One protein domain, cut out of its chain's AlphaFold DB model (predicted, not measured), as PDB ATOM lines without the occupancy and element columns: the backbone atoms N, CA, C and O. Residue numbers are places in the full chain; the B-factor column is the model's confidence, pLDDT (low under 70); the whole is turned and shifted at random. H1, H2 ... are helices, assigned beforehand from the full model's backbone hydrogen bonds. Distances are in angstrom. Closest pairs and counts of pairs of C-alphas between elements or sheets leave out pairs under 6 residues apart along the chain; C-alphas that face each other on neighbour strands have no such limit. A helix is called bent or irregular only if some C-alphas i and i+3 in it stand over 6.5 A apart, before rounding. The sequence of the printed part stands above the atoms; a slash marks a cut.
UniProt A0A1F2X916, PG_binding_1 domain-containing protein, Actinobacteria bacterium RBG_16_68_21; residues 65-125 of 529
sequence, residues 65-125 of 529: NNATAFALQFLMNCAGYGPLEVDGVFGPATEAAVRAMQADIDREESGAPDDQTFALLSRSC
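What this domain is: This is residues 65 to 125 of the 529 residues of the protein "PG_binding_1 domain-containing protein" of Actinobacteria bacterium RBG_16_68_21 (UniProt A0A1F2X916). Three short helices in a triangle make a small rounded body: H2, the longest by residues, is set crosswise to both H1 and H3, while H1 and H3 run the same way at a slant to each other. The stretch from 79 to 91 folds back along H1 before it reaches H2, and the link from H2 to H3 first turns back along H2. The printed part has 61 residues with three named helices, H1, H2 and H3 in that order along the chain, and no named strand; the class is all helix. The whole is compact, with a radius of gyration of the C-alphas of 10.0 A, and spans 27 by 22 by 20 A.

How they stand to each other: H2, residues 92 to 104, only just touches H1, residues 67 to 78, with 3 pairs of C-alphas within 8 A. H2 touches H1 with its residues 94 to 98 alone, and H1 touches H2 with its residues 73 to 76 alone; the closest C-alphas of the two helices are those of Gln 73 and Thr 94, 6.8 A apart. H1 and H2 run the same way at a steep tilt of 58 degrees, with their centres 12.0 A apart. H1 also touches H3, residues 115 to 124, with its residues 72 to 76 alone. The closest C-alphas of this pair are those of Leu 75 and Leu 121, 6.3 A apart. H1 and H3 run the same way at a steep tilt of 40 degrees. H2 and H3 are close but not clearly touching; their closest C-alphas, those of Gln 102 and Thr 117, are 7.3 A apart. Their lines are about perpendicular, at 80 degrees. In H1, H2 and H3 every O i to N i+4 pair is within hydrogen-bond range.

Where its parts are: H2 runs from Pro 92, its C-alpha at (45.494, 13.943, 81.727), to Asp 104, and is 18.5 A long from first to last C-alpha. H1 runs from Ala 67, its C-alpha at (48.706, 11.417, 98.287), to Cys 78, over 16.6 A. H3 runs from Asp 115 to Ser 124, over 14.5 A, and its last C-alpha is at (66.391, 11.981, 91.001). No helix is bent or irregular.

The domain as a whole: The two C-alphas farthest apart are those of Asp 87 and Asp 106, at 27.5 A. The printed part runs from 65 to 125 and has no cut; its first and last C-alphas are 22.2 A apart. The link from H1 to H2 is long, with 13 residues, 79 to 91, whose C-alphas lie 8 to 13 A from the mean of all C-alphas. The link from H2 to H3 is short, with 10 residues. The mean pLDDT of the printed part is 92.1, and no printed residue is under 70.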
ATOM      1  N   ASN A  65      42.536  10.524  93.044       89.50
ATOM      2  CA  ASN A  65      42.759  11.685  93.897       89.50
ATOM      3  C   ASN A  65      43.337  11.207  95.235       89.50
ATOM      4  O   ASN A  65      42.591  10.715  96.083       89.50
ATOM      5  N   ASN A  66      44.664  11.246  95.380       86.75
ATOM      6  CA  ASN A  66      45.357  10.681  96.540       86.75
ATOM      7  C   ASN A  66      46.762  11.284  96.763       86.75
ATOM      8  O   ASN A  66      47.311  12.005  95.927       86.75
ATOM      9  N   ALA A  67      47.370  10.952  97.907       86.94
ATOM     10  CA  ALA A  67      48.706  11.417  98.287       86.94
ATOM     11  C   ALA A  67      49.827  10.912  97.353       86.94
ATOM     12  O   ALA A  67      50.853  11.582  97.204       86.94
ATOM     13  N   THR A  68      49.639   9.762  96.692       89.75
ATOM     14  CA  THR A  68      50.593   9.223  95.707       89.75
ATOM     15  C   THR A  68      50.653  10.107  94.467       89.75
ATOM     16  O   THR A  68      51.742  10.473  94.029       89.75
ATOM     17  N   ALA A  69      49.498  10.514  93.932       92.81
ATOM     18  CA  ALA A  69      49.411  11.445  92.814       92.81
ATOM     19  C   ALA A  69      50.018  12.813  93.175       92.81
ATOM     20  O   ALA A  69      50.774  13.369  92.379       92.81
ATOM     21  N   PHE A  70      49.790  13.302  94.399       92.50
ATOM     22  CA  PHE A  70      50.401  14.545  94.889       92.50
ATOM     23  C   PHE A  70      51.933  14.441  94.918       92.50
ATOM     24  O   PHE A  70      52.645  15.311  94.410       92.50
ATOM     25  N   ALA A  71      52.461  13.355  95.495       92.44
ATOM     26  CA  ALA A  71      53.898  13.111  95.550       92.44
ATOM     27  C   ALA A  71      54.507  12.994  94.147       92.44
ATOM     28  O   ALA A  71      55.542  13.599  93.871       92.44
ATOM     29  N   LEU A  72      53.836  12.276  93.244       94.62
ATOM     30  CA  LEU A  72      54.250  12.117  91.856       94.62
ATOM     31  C   LEU A  72      54.332  13.465  91.132       94.62
ATOM     32  O   LEU A  72      55.345  13.746  90.501       94.62
ATOM     33  N   GLN A  73      53.311  14.319  91.242       95.31
ATOM     34  CA  GLN A  73      53.300  15.648  90.619       95.31
ATOM     35  C   GLN A  73      54.460  16.522  91.119       95.31
ATOM     36  O   GLN A  73      55.139  17.168  90.316       95.31
ATOM     37  N   PHE A  74      54.723  16.514  92.431       94.38
ATOM     38  CA  PHE A  74      55.869  17.218  93.014       94.38
ATOM     39  C   PHE A  74      57.195  16.710  92.428       94.38
ATOM     40  O   PHE A  74      58.005  17.496  91.935       94.38
ATOM     41  N   LEU A  75      57.400  15.391  92.448       93.50
ATOM     42  CA  LEU A  75      58.632  14.765  91.980       93.50
ATOM     43  C   LEU A  75      58.842  14.959  90.467       93.50
ATOM     44  O   LEU A  75      59.964  15.196  90.027       93.50
ATOM     45  N   MET A  76      57.770  14.943  89.670       93.94
ATOM     46  CA  MET A  76      57.818  15.223  88.229       93.94
ATOM     47  C   MET A  76      58.260  16.659  87.946       93.94
ATOM     48  O   MET A  76      59.112  16.882  87.086       93.94
ATOM     49  N   ASN A  77      57.726  17.634  88.689       94.38
ATOM     50  CA  ASN A  77      58.166  19.027  88.593       94.38
ATOM     51  C   ASN A  77      59.654  19.168  88.933       94.38
ATOM     52  O   ASN A  77      60.387  19.820  88.190       94.38
ATOM     53  N   CYS A  78      60.098  18.515  90.008       92.56
ATOM     54  CA  CYS A  78      61.493  18.505  90.446       92.56
ATOM     55  C   CYS A  78      62.436  17.889  89.396       92.56
ATOM     56  O   CYS A  78      63.510  18.423  89.125       92.56
ATOM     57  N   ALA A  79      62.012  16.800  88.751       90.69
ATOM     58  CA  ALA A  79      62.770  16.124  87.701       90.69
ATOM     59  C   ALA A  79      62.706  16.825  86.327       90.69
ATOM     60  O   ALA A  79      63.378  16.396  85.392       90.69
ATOM     61  N   GLY A  80      61.932  17.910  86.188       91.75
ATOM     62  CA  GLY A  80      61.845  18.698  84.954       91.75
ATOM     63  C   GLY A  80      60.763  18.256  83.961       91.75
ATOM     64  O   GLY A  80      60.710  18.802  82.862       91.75
ATOM     65  N   TYR A  81      59.866  17.346  84.349       92.44
ATOM     66  CA  TYR A  81      58.699  16.916  83.557       92.44
ATOM     67  C   TYR A  81      57.457  17.805  83.772       92.44
ATOM     68  O   TYR A  81      56.352  17.469  83.348       92.44
ATOM     69  N   GLY A  82      57.638  18.944  84.448       89.69
ATOM     70  CA  GLY A  82      56.616  19.955  84.708       89.69
ATOM     71  C   GLY A  82      56.460  21.020  83.608       89.69
ATOM     72  O   GLY A  82      57.135  20.975  82.578       89.69
ATOM     73  N   PRO A  83      55.606  22.040  83.831       94.75
ATOM     74  CA  PRO A  83      54.912  22.332  85.086       94.75
ATOM     75  C   PRO A  83      53.585  21.573  85.230       94.75
ATOM     76  O   PRO A  83      52.696  21.683  84.387       94.75
ATOM     77  N   LEU A  84      53.438  20.859  86.343       94.81
ATOM     78  CA  LEU A  84      52.199  20.258  86.822       94.81
ATOM     79  C   LEU A  84      51.672  21.040  88.026       94.81
ATOM     80  O   LEU A  84      52.447  21.531  88.851       94.81
ATOM     81  N   GLU A  85      50.351  21.118  88.143       94.75
ATOM     82  CA  GLU A  85      49.710  21.490  89.401       94.75
ATOM     83  C   GLU A  85      49.892  20.340  90.401       94.75
ATOM     84  O   GLU A  85      49.754  19.174  90.034       94.75
ATOM     85  N   VAL A  86      50.290  20.662  91.635       93.56
ATOM     86  CA  VAL A  86      50.512  19.675  92.702       93.56
ATOM     87  C   VAL A  86      49.287  19.703  93.611       93.56
ATOM     88  O   VAL A  86      49.267  20.405  94.621       93.56
ATOM     89  N   ASP A  87      48.237  19.009  93.187       90.00
ATOM     90  CA  ASP A  87      46.902  19.016  93.798       90.00
ATOM     91  C   ASP A  87      46.425  17.625  94.245       90.00
ATOM     92  O   ASP A  87      45.384  17.510  94.886       90.00
ATOM     93  N   GLY A  88      47.183  16.571  93.935       91.00
ATOM     94  CA  GLY A  88      46.802  15.193  94.228       91.00
ATOM     95  C   GLY A  88      45.813  14.586  93.241       91.00
ATOM     96  O   GLY A  88      45.483  13.414  93.386       91.00
ATOM     97  N   VAL A  89      45.372  15.327  92.220       95.06
ATOM     98  CA  VAL A  89      44.441  14.844  91.198       95.06
ATOM     99  C   VAL A  89      45.222  14.348  89.987       95.06
ATOM    100  O   VAL A  89      45.808  15.110  89.214       95.06
ATOM    101  N   PHE A  90      45.188  13.041  89.756       94.44
ATOM    102  CA  PHE A  90      45.824  12.434  88.598       94.44
ATOM    103  C   PHE A  90      44.985  12.695  87.337       94.44
ATOM    104  O   PHE A  90      44.158  11.885  86.919       94.44
ATOM    105  N   GLY A  91      45.197  13.857  86.717       95.94
ATOM    106  CA  GLY A  91      44.558  14.253  85.463       95.94
ATOM    107  C   GLY A  91      45.360  13.896  84.200       95.94
ATOM    108  O   GLY A  91      46.486  13.398  84.283       95.94
ATOM    109  N   PRO A  92      44.828  14.221  83.004       96.75
ATOM    110  CA  PRO A  92      45.494  13.943  81.727       96.75
ATOM    111  C   PRO A  92      46.879  14.592  81.579       96.75
ATOM    112  O   PRO A  92      47.737  14.061  80.880       96.75
ATOM    113  N   ALA A  93      47.114  15.737  82.232       96.44
ATOM    114  CA  ALA A  93      48.425  16.387  82.240       96.44
ATOM    115  C   ALA A  93      49.465  15.554  83.009       96.44
ATOM    116  O   ALA A  93      50.570  15.346  82.511       96.44
ATOM    117  N   THR A  94      49.085  15.028  84.178       96.94
ATOM    118  CA  THR A  94      49.921  14.121  84.973       96.94
ATOM    119  C   THR A  94      50.209  12.834  84.199       96.94
ATOM    120  O   THR A  94      51.360  12.419  84.122       96.94
ATOM    121  N   GLU A  95      49.198  12.248  83.546       96.88
ATOM    122  CA  GLU A  95      49.371  11.049  82.708       96.88
ATOM    123  C   GLU A  95      50.375  11.282  81.572       96.88
ATOM    124  O   GLU A  95      51.269  10.467  81.344       96.88
ATOM    125  N   ALA A  96      50.258  12.411  80.868       96.56
ATOM    126  CA  ALA A  96      51.162  12.755  79.778       96.56
ATOM    127  C   ALA A  96      52.610  12.938  80.264       96.56
ATOM    128  O   ALA A  96      53.537  12.467  79.604       96.56
ATOM    129  N   ALA A  97      52.804  13.571  81.425       96.12
ATOM    130  CA  ALA A  97      54.120  13.716  82.044       96.12
ATOM    131  C   ALA A  97      54.716  12.358  82.450       96.12
ATOM    132  O   ALA A  97      55.896  12.113  82.202       96.12
ATOM    133  N   VAL A  98      53.899  11.443  82.990       96.00
ATOM    134  CA  VAL A  98      54.330  10.068  83.297       96.00
ATOM    135  C   VAL A  98      54.772   9.334  82.036       96.00
ATOM    136  O   VAL A  98      55.842   8.733  82.051       96.00
ATOM    137  N   ARG A  99      54.004   9.399  80.939       95.50
ATOM    138  CA  ARG A  99      54.397   8.759  79.669       95.50
ATOM    139  C   ARG A  99      55.728   9.297  79.154       95.50
ATOM    140  O   ARG A  99      56.584   8.512  78.763       95.50
ATOM    141  N   ALA A 100      55.920  10.618  79.198       94.38
ATOM    142  CA  ALA A 100      57.169  11.248  78.776       94.38
ATOM    143  C   ALA A 100      58.362  10.777  79.620       94.38
ATOM    144  O   ALA A 100      59.410  10.438  79.079       94.38
ATOM    145  N   MET A 101      58.185  10.695  80.938       92.25
ATOM    146  CA  MET A 101      59.216  10.187  81.837       92.25
ATOM    147  C   MET A 101      59.512   8.705  81.587       92.25
ATOM    148  O   MET A 101      60.676   8.341  81.473       92.25
ATOM    149  N   GLN A 102      58.486   7.860  81.443       93.81
ATOM    150  CA  GLN A 102      58.651   6.433  81.146       93.81
ATOM    151  C   GLN A 102      59.427   6.210  79.845       93.81
ATOM    152  O   GLN A 102      60.330   5.375  79.825       93.81
ATOM    153  N   ALA A 103      59.130   6.993  78.803       93.12
ATOM    154  CA  ALA A 103      59.874   6.969  77.549       93.12
ATOM    155  C   ALA A 103      61.359   7.317  77.755       93.12
ATOM    156  O   ALA A 103      62.229   6.626  77.232       93.12
ATOM    157  N   ASP A 104      61.655   8.345  78.555       91.94
ATOM    158  CA  ASP A 104      63.027   8.789  78.834       91.94
ATOM    159  C   ASP A 104      63.853   7.775  79.643       91.94
ATOM    160  O   ASP A 104      65.082   7.779  79.555       91.94
ATOM    161  N   ILE A 105      63.205   6.912  80.434       88.38
ATOM    162  CA  ILE A 105      63.867   5.865  81.228       88.38
ATOM    163  C   ILE A 105      63.732   4.458  80.622       88.38
ATOM    164  O   ILE A 105      63.897   3.470  81.340       88.38
ATOM    165  N   ASP A 106      63.440   4.364  79.318       89.31
ATOM    166  CA  ASP A 106      63.307   3.117  78.546       89.31
ATOM    167  C   ASP A 106      62.296   2.113  79.150       89.31
ATOM    168  O   ASP A 106      62.487   0.889  79.144       89.31
ATOM    169  N   ARG A 107      61.187   2.636  79.683       89.44
ATOM    170  CA  ARG A 107      60.062   1.861  80.223       89.44
ATOM    171  C   ARG A 107      58.843   1.918  79.315       89.44
ATOM    172  O   ARG A 107      58.704   2.799  78.473       89.44
ATOM    173  N   GLU A 108      57.931   0.966  79.498       91.31
ATOM    174  CA  GLU A 108      56.644   0.990  78.806       91.31
ATOM    175  C   GLU A 108      55.864   2.276  79.152       91.31
ATOM    176  O   GLU A 108      55.638   2.579  80.324       91.31
ATOM    177  N   GLU A 109      55.427   3.021  78.130       94.12
ATOM    178  CA  GLU A 109      54.683   4.289  78.248       94.12
ATOM    179  C   GLU A 109      53.203   4.073  78.629       94.12
ATOM    180  O   GLU A 109      52.272   4.501  77.929       94.12
ATOM    181  N   SER A 110      52.961   3.375  79.738       92.81
ATOM    182  CA  SER A 110      51.612   3.078  80.233       92.81
ATOM    183  C   SER A 110      50.843   4.338  80.645       92.81
ATOM    184  O   SER A 110      49.614   4.334  80.617       92.81
ATOM    185  N   GLY A 111      51.548   5.402  81.048       92.88
ATOM    186  CA  GLY A 111      50.958   6.587  81.678       92.88
ATOM    187  C   GLY A 111      50.515   6.365  83.124       92.88
ATOM    188  O   GLY A 111      50.007   7.288  83.754       92.88
ATOM    189  N   ALA A 112      50.743   5.168  83.666       94.06
ATOM    190  CA  ALA A 112      50.475   4.810  85.051       94.06
ATOM    191  C   ALA A 112      51.777   4.284  85.681       94.06
ATOM    192  O   ALA A 112      52.266   3.232  85.246       94.06
ATOM    193  N   PRO A 113      52.381   5.008  86.641       92.50
ATOM    194  CA  PRO A 113      53.661   4.613  87.210       92.50
ATOM    195  C   PRO A 113      53.501   3.373  88.092       92.50
ATOM    196  O   PRO A 113      52.552   3.268  88.871       92.50
ATOM    197  N   ASP A 114      54.457   2.456  87.991       90.25
ATOM    198  CA  ASP A 114      54.659   1.388  88.966       90.25
ATOM    199  C   ASP A 114      55.644   1.828  90.063       90.25
ATOM    200  O   ASP A 114      56.197   2.933  90.032       90.25
ATOM    201  N   ASP A 115      55.876   0.946  91.034       87.88
ATOM    202  CA  ASP A 115      56.780   1.203  92.159       87.88
ATOM    203  C   ASP A 115      58.199   1.590  91.706       87.88
ATOM    204  O   ASP A 115      58.792   2.547  92.203       87.88
ATOM    205  N   GLN A 116      58.725   0.905  90.687       87.88
ATOM    206  CA  GLN A 116      60.069   1.163  90.178       87.88
ATOM    207  C   GLN A 116      60.169   2.518  89.462       87.88
ATOM    208  O   GLN A 116      61.168   3.224  89.622       87.88
ATOM    209  N   THR A 117      59.143   2.898  88.694       90.44
ATOM    210  CA  THR A 117      59.048   4.221  88.056       90.44
ATOM    211  C   THR A 117      59.073   5.322  89.118       90.44
ATOM    212  O   THR A 117      59.848   6.273  89.012       90.44
ATOM    213  N   PHE A 118      58.280   5.166  90.181       91.12
ATOM    214  CA  PHE A 118      58.227   6.121  91.288       91.12
ATOM    215  C   PHE A 118      59.551   6.191  92.061       91.12
ATOM    216  O   PHE A 118      60.046   7.283  92.341       91.12
ATOM    217  N   ALA A 119      60.179   5.044  92.338       88.94
ATOM    218  CA  ALA A 119      61.465   4.969  93.022       88.94
ATOM    219  C   ALA A 119      62.578   5.716  92.271       88.94
ATOM    220  O   ALA A 119      63.355   6.446  92.882       88.94
ATOM    221  N   LEU A 120      62.652   5.566  90.944       88.50
ATOM    222  CA  LEU A 120      63.634   6.280  90.121       88.50
ATOM    223  C   LEU A 120      63.432   7.797  90.173       88.50
ATOM    224  O   LEU A 120      64.409   8.541  90.260       88.50
ATOM    225  N   LEU A 121      62.177   8.243  90.159       88.19
ATOM    226  CA  LEU A 121      61.831   9.658  90.238       88.19
ATOM    227  C   LEU A 121      62.128  10.251  91.623       88.19
ATOM    228  O   LEU A 121      62.662  11.350  91.735       88.19
ATOM    229  N   SER A 122      61.825   9.503  92.685       87.94
ATOM    230  CA  SER A 122      62.121   9.915  94.059       87.94
ATOM    231  C   SER A 122      63.619  10.159  94.255       87.94
ATOM    232  O   SER A 122      63.995  11.159  94.851       87.94
ATOM    233  N   ARG A 123      64.474   9.294  93.692       85.25
ATOM    234  CA  ARG A 123      65.945   9.386  93.802       85.25
ATOM    235  C   ARG A 123      66.567  10.482  92.936       85.25
ATOM    236  O   ARG A 123      67.699  10.893  93.180       85.25
ATOM    237  N   SER A 124      65.884  10.916  91.874       84.50
ATOM    238  CA  SER A 124      66.391  11.981  91.001       84.50
ATOM    239  C   SER A 124      66.109  13.376  91.563       84.50
ATOM    240  O   SER A 124      66.826  14.327  91.240       84.50
ATOM    241  N   CYS A 125      65.108  13.501  92.436       85.12
ATOM    242  CA  CYS A 125      64.780  14.750  93.097       85.12
ATOM    243  C   CYS A 125      65.649  14.970  94.342       85.12
ATOM    244  O   CYS A 125      65.588  14.217  95.305       85.12
TER     245      CYS A 125